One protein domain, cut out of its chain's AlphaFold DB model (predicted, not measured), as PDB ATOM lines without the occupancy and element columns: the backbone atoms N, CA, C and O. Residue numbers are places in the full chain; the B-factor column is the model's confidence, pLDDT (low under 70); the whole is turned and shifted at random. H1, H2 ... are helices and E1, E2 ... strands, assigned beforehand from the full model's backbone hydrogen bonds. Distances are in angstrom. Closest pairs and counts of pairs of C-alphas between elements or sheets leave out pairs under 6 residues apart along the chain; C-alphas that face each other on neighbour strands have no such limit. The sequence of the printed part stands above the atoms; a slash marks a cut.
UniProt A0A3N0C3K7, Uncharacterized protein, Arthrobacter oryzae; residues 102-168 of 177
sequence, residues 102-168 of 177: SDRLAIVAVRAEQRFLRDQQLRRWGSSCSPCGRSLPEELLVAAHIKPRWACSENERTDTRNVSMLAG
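AT A GLANCE: This is residues 102 to 168 of the 177 residues of an uncharacterized protein of Arthrobacter oryzae (UniProt A0A3N0C3K7). One long helix, H1, packs with its later residues, 113 to 125, on a small sheet of two strands, E1 and E2, while its first residues, 102 to 109, stick out as a free arm. A long loop, residues 126 to 141, lies beyond one end of the strand pair, and the short helix H2 lies beyond the other end. The printed part has 67 residues with two named helices and two named strands, in the order H1, E1, H2, E2; the sheet, E1 next to E2, is antiparallel, and the class is mixed, helices and strands. The whole is compact by its radius of gyration of the C-alphas, 12.1 A, yet elongated in outline, with spans of 37 by 23 by 17 A.

HOW THE PARTS SIT: H1, residues 102 to 125, comes first, and its residues 102 to 109 stand free. E1, residues 142 to 145, has 7 pairs of C-alphas within 8 A of H1, the closest being those of Arg 118 and Ala 143, 4.8 A apart. H2, residues 154 to 158, is apart from H1. E2, residues 164 to 167, has 6 pairs of C-alphas within 8 A of H1, the closest being those of Gln 121 and Leu 166, 6.5 A apart. E1 and E2 are antiparallel neighbours, with 140 degrees between their directions. The C-alphas of 143 and 166 face each other at 4.9 A. N 144 and O 165, at 2.9 A, and N 165 and O 144, at 2.8 A, are within hydrogen-bond range. In H1 and H2 every O i to N i+4 pair is within hydrogen-bond range.

IN THESE COORDINATES: H1 measures 34.1 A from C-alpha 102 at (-1.690, 23.532, 27.763) to C-alpha 125 at (27.347, 31.065, 43.967). E1, Val 142 to His 145, measures 9.4 A. H2, Glu 154 to Thr 158, measures 6.2 A. E2, Ser 164 to Ala 167, measures 9.2 A and ends at C-alpha 167, (16.440, 33.014, 47.529).

THE WHOLE: The two C-alphas farthest apart are those of Ser 102 and Gly 133, at 37.8 A. Without residues 102 to 109, the body of 59 residues spans 31 by 20 by 16 A. The printed part has no cut. The link from H1 to E1, 16 residues, is long; that from E1 to H2, 8 residues, is short; that from H2 to E2, 5 residues, is tight. The mean pLDDT of the printed part is 88.7, and residues 102 to 104 are under 70.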
ATOM      1  N   SER A 102      -2.503  22.311  27.859       65.19
ATOM      2  CA  SER A 102      -1.690  23.532  27.763       65.19
ATOM      3  C   SER A 102      -1.114  23.951  29.111       65.19
ATOM      4  O   SER A 102       0.055  24.317  29.199       65.19
ATOM      5  N   ASP A 103      -1.893  23.807  30.176       55.81
ATOM      6  CA  ASP A 103      -1.497  24.215  31.523       55.81
ATOM      7  C   ASP A 103      -0.467  23.255  32.095       55.81
ATOM      8  O   ASP A 103       0.513  23.667  32.711       55.81
ATOM      9  N   ARG A 104      -0.620  21.960  31.803       63.62
ATOM     10  CA  ARG A 104       0.405  20.957  32.103       63.62
ATOM     11  C   ARG A 104       1.707  21.262  31.374       63.62
ATOM     12  O   ARG A 104       2.762  21.190  31.998       63.62
ATOM     13  N   LEU A 105       1.653  21.632  30.093       71.00
ATOM     14  CA  LEU A 105       2.843  22.019  29.328       71.00
ATOM     15  C   LEU A 105       3.491  23.290  29.892       71.00
ATOM     16  O   LEU A 105       4.709  23.321  30.063       71.00
ATOM     17  N   ALA A 106       2.692  24.295  30.258       73.69
ATOM     18  CA  ALA A 106       3.174  25.518  30.892       73.69
ATOM     19  C   ALA A 106       3.831  25.232  32.253       73.69
ATOM     20  O   ALA A 106       4.947  25.684  32.507       73.69
ATOM     21  N   ILE A 107       3.203  24.414  33.102       76.25
ATOM     22  CA  ILE A 107       3.750  23.996  34.403       76.25
ATOM     23  C   ILE A 107       5.055  23.217  34.220       76.25
ATOM     24  O   ILE A 107       6.021  23.453  34.948       76.25
ATOM     25  N   VAL A 108       5.111  22.293  33.257       80.12
ATOM     26  CA  VAL A 108       6.328  21.525  32.952       80.12
ATOM     27  C   VAL A 108       7.449  22.456  32.498       80.12
ATOM     28  O   VAL A 108       8.563  22.344  33.011       80.12
ATOM     29  N   ALA A 109       7.158  23.405  31.606       81.06
ATOM     30  CA  ALA A 109       8.131  24.386  31.138       81.06
ATOM     31  C   ALA A 109       8.653  25.261  32.288       81.06
ATOM     32  O   ALA A 109       9.864  25.415  32.441       81.06
ATOM     33  N   VAL A 110       7.764  25.761  33.152       83.56
ATOM     34  CA  VAL A 110       8.140  26.563  34.327       83.56
ATOM     35  C   VAL A 110       9.001  25.755  35.300       83.56
ATOM     36  O   VAL A 110      10.008  26.261  35.787       83.56
ATOM     37  N   ARG A 111       8.667  24.486  35.563       85.81
ATOM     38  CA  ARG A 111       9.467  23.613  36.442       85.81
ATOM     39  C   ARG A 111      10.840  23.293  35.854       85.81
ATOM     40  O   ARG A 111      11.819  23.257  36.597       85.81
ATOM     41  N   ALA A 112      10.920  23.064  34.544       88.69
ATOM     42  CA  ALA A 112      12.185  22.835  33.854       88.69
ATOM     43  C   ALA A 112      13.080  24.082  33.917       88.69
ATOM     44  O   ALA A 112      14.251  23.975  34.275       88.69
ATOM     45  N   GLU A 113      12.506  25.259  33.653       90.06
ATOM     46  CA  GLU A 113      13.182  26.554  33.769       90.06
ATOM     47  C   GLU A 113      13.690  26.790  35.196       90.06
ATOM     48  O   GLU A 113      14.867  27.080  35.390       90.06
ATOM     49  N   GLN A 114      12.844  26.571  36.204       93.12
ATOM     50  CA  GLN A 114      13.218  26.697  37.613       93.12
ATOM     51  C   GLN A 114      14.373  25.771  37.999       93.12
ATOM     52  O   GLN A 114      15.341  26.208  38.621       93.12
ATOM     53  N   ARG A 115      14.313  24.497  37.591       92.81
ATOM     54  CA  ARG A 115      15.393  23.533  37.840       92.81
ATOM     55  C   ARG A 115      16.703  23.977  37.190       92.81
ATOM     56  O   ARG A 115      17.750  23.882  37.823       92.81
ATOM     57  N   PHE A 116      16.639  24.458  35.951       93.19
ATOM     58  CA  PHE A 116      17.804  24.907  35.199       93.19
ATOM     59  C   PHE A 116      18.451  26.151  35.817       93.19
ATOM     60  O   PHE A 116      19.653  26.151  36.072       93.19
ATOM     61  N   LEU A 117      17.657  27.184  36.113       94.62
ATOM     62  CA  LEU A 117      18.146  28.414  36.739       94.62
ATOM     63  C   LEU A 117      18.733  28.138  38.125       94.62
ATOM     64  O   LEU A 117      19.817  28.622  38.448       94.62
ATOM     65  N   ARG A 118      18.067  27.304  38.929       94.94
ATOM     66  CA  ARG A 118      18.549  26.938  40.264       94.94
ATOM     67  C   ARG A 118      19.881  26.201  40.215       94.94
ATOM     68  O   ARG A 118      20.784  26.575  40.955       94.94
ATOM     69  N   ASP A 119      20.024  25.205  39.341       93.94
ATOM     70  CA  ASP A 119      21.285  24.467  39.180       93.94
ATOM     71  C   ASP A 119      22.429  25.397  38.742       93.94
ATOM     72  O   ASP A 119      23.520  25.345  39.311       93.94
ATOM     73  N   GLN A 120      22.177  26.315  37.802       94.00
ATOM     74  CA  GLN A 120      23.186  27.294  37.391       94.00
ATOM     75  C   GLN A 120      23.632  28.208  38.532       94.00
ATOM     76  O   GLN A 120      24.832  28.418  38.723       94.00
ATOM     77  N   GLN A 121      22.682  28.744  39.301       94.56
ATOM     78  CA  GLN A 121      23.010  29.663  40.384       94.56
ATOM     79  C   GLN A 121      23.697  28.941  41.550       94.56
ATOM     80  O   GLN A 121      24.643  29.493  42.107       94.56
ATOM     81  N   LEU A 122      23.313  27.695  41.859       94.88
ATOM     82  CA  LEU A 122      23.998  26.853  42.851       94.88
ATOM     83  C   LEU A 122      25.447  26.571  42.449       94.88
ATOM     84  O   LEU A 122      26.355  26.744  43.258       94.88
ATOM     85  N   ARG A 123      25.695  26.214  41.182       93.62
ATOM     86  CA  ARG A 123      27.062  26.004  40.674       93.62
ATOM     87  C   ARG A 123      27.913  27.267  40.739       93.62
ATOM     88  O   ARG A 123      29.120  27.174  40.936       93.62
ATOM     89  N   ARG A 124      27.304  28.435  40.525       89.69
ATOM     90  CA  ARG A 124      28.019  29.713  40.453       89.69
ATOM     91  C   ARG A 124      28.306  30.315  41.824       89.69
ATOM     92  O   ARG A 124      29.405  30.813  42.041       89.69
ATOM     93  N   TRP A 125      27.317  30.312  42.711       89.38
ATOM     94  CA  TRP A 125      27.347  31.065  43.967       89.38
ATOM     95  C   TRP A 125      27.368  30.175  45.211       89.38
ATOM     96  O   TRP A 125      27.485  30.681  46.327       89.38
ATOM     97  N   GLY A 126      27.275  28.856  45.035       92.50
ATOM     98  CA  GLY A 126      27.101  27.916  46.131       92.50
ATOM     99  C   GLY A 126      25.716  28.025  46.767       92.50
ATOM    100  O   GLY A 126      24.812  28.700  46.273       92.50
ATOM    101  N   SER A 127      25.547  27.355  47.899       94.31
ATOM    102  CA  SER A 127      24.276  27.258  48.612       94.31
ATOM    103  C   SER A 127      24.028  28.455  49.543       94.31
ATOM    104  O   SER A 127      23.776  28.300  50.738       94.31
ATOM    105  N   SER A 128      24.117  29.678  49.009       94.19
ATOM    106  CA  SER A 128      23.866  30.915  49.758       94.19
ATOM    107  C   SER A 128      22.640  31.662  49.241       94.19
ATOM    108  O   SER A 128      22.436  31.814  48.039       94.19
ATOM    109  N   CYS A 129      21.808  32.146  50.162       94.25
ATOM    110  CA  CYS A 129      20.676  33.006  49.843       94.25
ATOM    111  C   CYS A 129      21.174  34.420  49.520       94.25
ATOM    112  O   CYS A 129      21.669  35.116  50.400       94.25
ATOM    113  N   SER A 130      20.987  34.874  48.285       93.38
ATOM    114  CA  SER A 130      21.509  36.156  47.790       93.38
ATOM    115  C   SER A 130      20.976  37.370  48.570       93.38
ATOM    116  O   SER A 130      21.786  38.214  48.947       93.38
ATOM    117  N   PRO A 131      19.671  37.456  48.912       90.69
ATOM    118  CA  PRO A 131      19.154  38.580  49.699       90.69
ATOM    119  C   PRO A 131      19.688  38.693  51.134       90.69
ATOM    120  O   PRO A 131      19.757  39.793  51.670       90.69
ATOM    121  N   CYS A 132      20.023  37.576  51.795       91.19
ATOM    122  CA  CYS A 132      20.369  37.585  53.229       91.19
ATOM    123  C   CYS A 132      21.754  37.015  53.571       91.19
ATOM    124  O   CYS A 132      22.126  36.992  54.740       91.19
ATOM    125  N   GLY A 133      22.496  36.509  52.586       90.75
ATOM    126  CA  GLY A 133      23.852  35.965  52.712       90.75
ATOM    127  C   GLY A 133      23.991  34.636  53.467       90.75
ATOM    128  O   GLY A 133      25.105  34.137  53.610       90.75
ATOM    129  N   ARG A 134      22.902  34.053  53.983       90.94
ATOM    130  CA  ARG A 134      22.954  32.802  54.760       90.94
ATOM    131  C   ARG A 134      23.266  31.610  53.863       90.94
ATOM    132  O   ARG A 134      22.583  31.415  52.858       90.94
ATOM    133  N   SER A 135      24.194  30.760  54.305       94.19
ATOM    134  CA  SER A 135      24.324  29.413  53.754       94.19
ATOM    135  C   SER A 135      23.159  28.551  54.242       94.19
ATOM    136  O   SER A 135      22.884  28.486  55.442       94.19
ATOM    137  N   LEU A 136      22.437  27.949  53.304       91.56
ATOM    138  CA  LEU A 136      21.268  27.112  53.554       91.56
ATOM    139  C   LEU A 136      21.442  25.779  52.816       91.56
ATOM    140  O   LEU A 136      22.130  25.747  51.798       91.56
ATOM    141  N   PRO A 137      20.808  24.688  53.279       94.38
ATOM    142  CA  PRO A 137      20.651  23.487  52.466       94.38
ATOM    143  C   PRO A 137      20.080  23.839  51.091       94.38
ATOM    144  O   PRO A 137      19.192  24.694  50.989       94.38
ATOM    145  N   GLU A 138      20.588  23.200  50.034       94.75
ATOM    146  CA  GLU A 138      20.193  23.519  48.660       94.75
ATOM    147  C   GLU A 138      18.686  23.395  48.477       94.75
ATOM    148  O   GLU A 138      18.104  24.190  47.746       94.75
ATOM    149  N   GLU A 139      18.048  22.447  49.170       93.25
ATOM    150  CA  GLU A 139      16.615  22.145  49.166       93.25
ATOM    151  C   GLU A 139      15.752  23.353  49.539       93.25
ATOM    152  O   GLU A 139      14.634  23.471  49.038       93.25
ATOM    153  N   LEU A 140      16.286  24.258  50.365       93.62
ATOM    154  CA  LEU A 140      15.598  25.457  50.847       93.62
ATOM    155  C   LEU A 140      15.789  26.678  49.939       93.62
ATOM    156  O   LEU A 140      15.223  27.733  50.224       93.62
ATOM    157  N   LEU A 141      16.591  26.561  48.879       94.94
ATOM    158  CA  LEU A 141      16.868  27.649  47.947       94.94
ATOM    159  C   LEU A 141      16.029  27.501  46.674       94.94
ATOM    160  O   LEU A 141      15.897  26.419  46.105       94.94
ATOM    161  N   VAL A 142      15.486  28.614  46.191       94.94
ATOM    162  CA  VAL A 142      14.724  28.715  44.938       94.94
ATOM    163  C   VAL A 142      15.414  29.716  44.014       94.94
ATOM    164  O   VAL A 142      16.008  30.682  44.489       94.94
ATOM    165  N   ALA A 143      15.335  29.499  42.698       95.12
ATOM    166  CA  ALA A 143      15.744  30.496  41.714       95.12
ATOM    167  C   ALA A 143      14.620  31.523  41.515       95.12
ATOM    168  O   ALA A 143      13.703  31.329  40.715       95.12
ATOM    169  N   ALA A 144      14.680  32.613  42.273       93.56
ATOM    170  CA  ALA A 144      13.754  33.725  42.125       93.56
ATOM    171  C   ALA A 144      14.207  34.619  40.967       93.56
ATOM    172  O   ALA A 144      15.380  34.997  40.905       93.56
ATOM    173  N   HIS A 145      13.296  34.968  40.056       92.94
ATOM    174  CA  HIS A 145      13.590  35.966  39.031       92.94
ATOM    175  C   HIS A 145      13.794  37.344  39.675       92.94
ATOM    176  O   HIS A 145      13.059  37.717  40.584       92.94
ATOM    177  N   ILE A 146      14.791  38.096  39.198       92.81
ATOM    178  CA  ILE A 146      15.067  39.466  39.672       92.81
ATOM    179  C   ILE A 146      14.043  40.447  39.085       92.81
ATOM    180  O   ILE A 146      13.555  41.330  39.780       92.81
ATOM    181  N   LYS A 147      13.695  40.256  37.809       87.62
ATOM    182  CA  LYS A 147      12.598  40.934  37.108       87.62
ATOM    183  C   LYS A 147      11.437  39.948  36.952       87.62
ATOM    184  O   LYS A 147      11.715  38.802  36.594       87.62
ATOM    185  N   PRO A 148      10.164  40.332  37.167       88.19
ATOM    186  CA  PRO A 148       9.042  39.410  37.022       88.19
ATOM    187  C   PRO A 148       9.096  38.653  35.691       88.19
ATOM    188  O   PRO A 148       9.252  39.259  34.632       88.19
ATOM    189  N   ARG A 149       8.966  37.316  35.732       84.94
ATOM    190  CA  ARG A 149       9.166  36.447  34.554       84.94
ATOM    191  C   ARG A 149       8.313  36.870  33.354       84.94
ATOM    192  O   ARG A 149       8.767  36.734  32.223       84.94
ATOM    193  N   TRP A 150       7.091  37.343  33.598       85.50
ATOM    194  CA  TRP A 150       6.156  37.791  32.560       85.50
ATOM    195  C   TRP A 150       6.583  39.103  31.883       85.50
ATOM    196  O   TRP A 150       6.199  39.345  30.746       85.50
ATOM    197  N   ALA A 151       7.398  39.918  32.556       86.12
ATOM    198  CA  ALA A 151       7.955  41.158  32.024       86.12
ATOM    199  C   ALA A 151       9.329  40.948  31.355       86.12
ATOM    200  O   ALA A 151       9.864  41.870  30.736       86.12
ATOM    201  N   CYS A 152       9.935  39.763  31.489       84.50
ATOM    202  CA  CYS A 152      11.194  39.429  30.830       84.50
ATOM    203  C   CYS A 152      10.974  39.100  29.347       84.50
ATOM    204  O   CYS A 152      10.212  38.201  29.000       84.50
ATOM    205  N   SER A 153      11.726  39.763  28.475       89.62
ATOM    206  CA  SER A 153      11.920  39.355  27.082       89.62
ATOM    207  C   SER A 153      12.610  37.987  26.991       89.62
ATOM    208  O   SER A 153      13.274  37.548  27.931       89.62
ATOM    209  N   GLU A 154      12.533  37.314  25.841       87.38
ATOM    210  CA  GLU A 154      13.233  36.031  25.642       87.38
ATOM    211  C   GLU A 154      14.762  36.150  25.784       87.38
ATOM    212  O   GLU A 154      15.418  35.238  26.290       87.38
ATOM    213  N   ASN A 155      15.345  37.295  25.416       88.25
ATOM    214  CA  ASN A 155      16.773  37.537  25.629       88.25
ATOM    215  C   ASN A 155      17.107  37.654  27.127       88.25
ATOM    216  O   ASN A 155      18.075  37.065  27.593       88.25
ATOM    217  N   GLU A 156      16.267  38.342  27.904       89.38
ATOM    218  CA  GLU A 156      16.421  38.395  29.364       89.38
ATOM    219  C   GLU A 156      16.207  37.010  29.993       89.38
ATOM    220  O   GLU A 156      16.966  36.616  30.869       89.38
ATOM    221  N   ARG A 157      15.230  36.225  29.518       86.38
ATOM    222  CA  ARG A 157      14.967  34.853  29.998       86.38
ATOM    223  C   ARG A 157      16.136  33.899  29.752       86.38
ATOM    224  O   ARG A 157      16.346  32.982  30.545       86.38
ATOM    225  N   THR A 158      16.876  34.095  28.662       84.88
ATOM    226  CA  THR A 158      18.042  33.270  28.317       84.88
ATOM    227  C   THR A 158      19.341  33.755  28.967       84.88
ATOM    228  O   THR A 158      20.274  32.959  29.082       84.88
ATOM    229  N   ASP A 159      19.397  34.989  29.488       89.69
ATOM    230  CA  ASP A 159      20.500  35.479  30.329       89.69
ATOM    231  C   ASP A 159      20.416  34.910  31.754       89.69
ATOM    232  O   ASP A 159      20.174  35.588  32.757       89.69
ATOM    233  N   THR A 160      20.645  33.604  31.846       84.75
ATOM    234  CA  THR A 160      20.522  32.808  33.072       84.75
ATOM    235  C   THR A 160      21.409  33.292  34.215       84.75
ATOM    236  O   THR A 160      21.139  32.991  35.377       84.75
ATOM    237  N   ARG A 161      22.448  34.070  33.899       83.06
ATOM    238  CA  ARG A 161      23.388  34.646  34.862       83.06
ATOM    239  C   ARG A 161      22.827  35.846  35.610       83.06
ATOM    240  O   ARG A 161      23.296  36.091  36.722       83.06
ATOM    241  N   ASN A 162      21.900  36.576  34.996       88.50
ATOM    242  CA  ASN A 162      21.406  37.858  35.495       88.50
ATOM    243  C   ASN A 162      19.882  37.883  35.672       88.50
ATOM    244  O   ASN A 162      19.365  38.776  36.330       88.50
ATOM    245  N   VAL A 163      19.152  36.908  35.125       93.44
ATOM    246  CA  VAL A 163      17.684  36.873  35.217       93.44
ATOM    247  C   VAL A 163      17.167  36.410  36.580       93.44
ATOM    248  O   VAL A 163      16.028  36.703  36.942       93.44
ATOM    249  N   SER A 164      17.982  35.685  37.354       94.75
ATOM    250  CA  SER A 164      17.556  35.071  38.616       94.75
ATOM    251  C   SER A 164      18.631  35.104  39.699       94.75
ATOM    252  O   SER A 164      19.812  35.295  39.420       94.75
ATOM    253  N   MET A 165      18.225  34.873  40.944       95.06
ATOM    254  CA  MET A 165      19.085  34.745  42.122       95.06
ATOM    255  C   MET A 165      18.610  33.594  43.020       95.06
ATOM    256  O   MET A 165      17.444  33.205  42.963       95.06
ATOM    257  N   LEU A 166      19.489  33.062  43.878       96.00
ATOM    258  CA  LEU A 166      19.069  32.107  44.909       96.00
ATOM    259  C   LEU A 166      18.415  32.855  46.065       96.00
ATOM    260  O   LEU A 166      19.040  33.736  46.658       96.00
ATOM    261  N   ALA A 167      17.187  32.482  46.401       94.31
ATOM    262  CA  ALA A 167      16.440  33.014  47.529       94.31
ATOM    263  C   ALA A 167      15.989  31.870  48.441       94.31
ATOM    264  O   ALA A 167      15.510  30.837  47.977       94.31
ATOM    265  N   GLY A 168      16.176  32.054  49.744       91.06
ATOM    266  CA  GLY A 168      15.694  31.151  50.786       91.06
ATOM    267  C   GLY A 168      14.469  31.718  51.505       91.06
ATOM    268  O   GLY A 168      14.076  32.857  51.242       91.06
TER     269      GLY A 168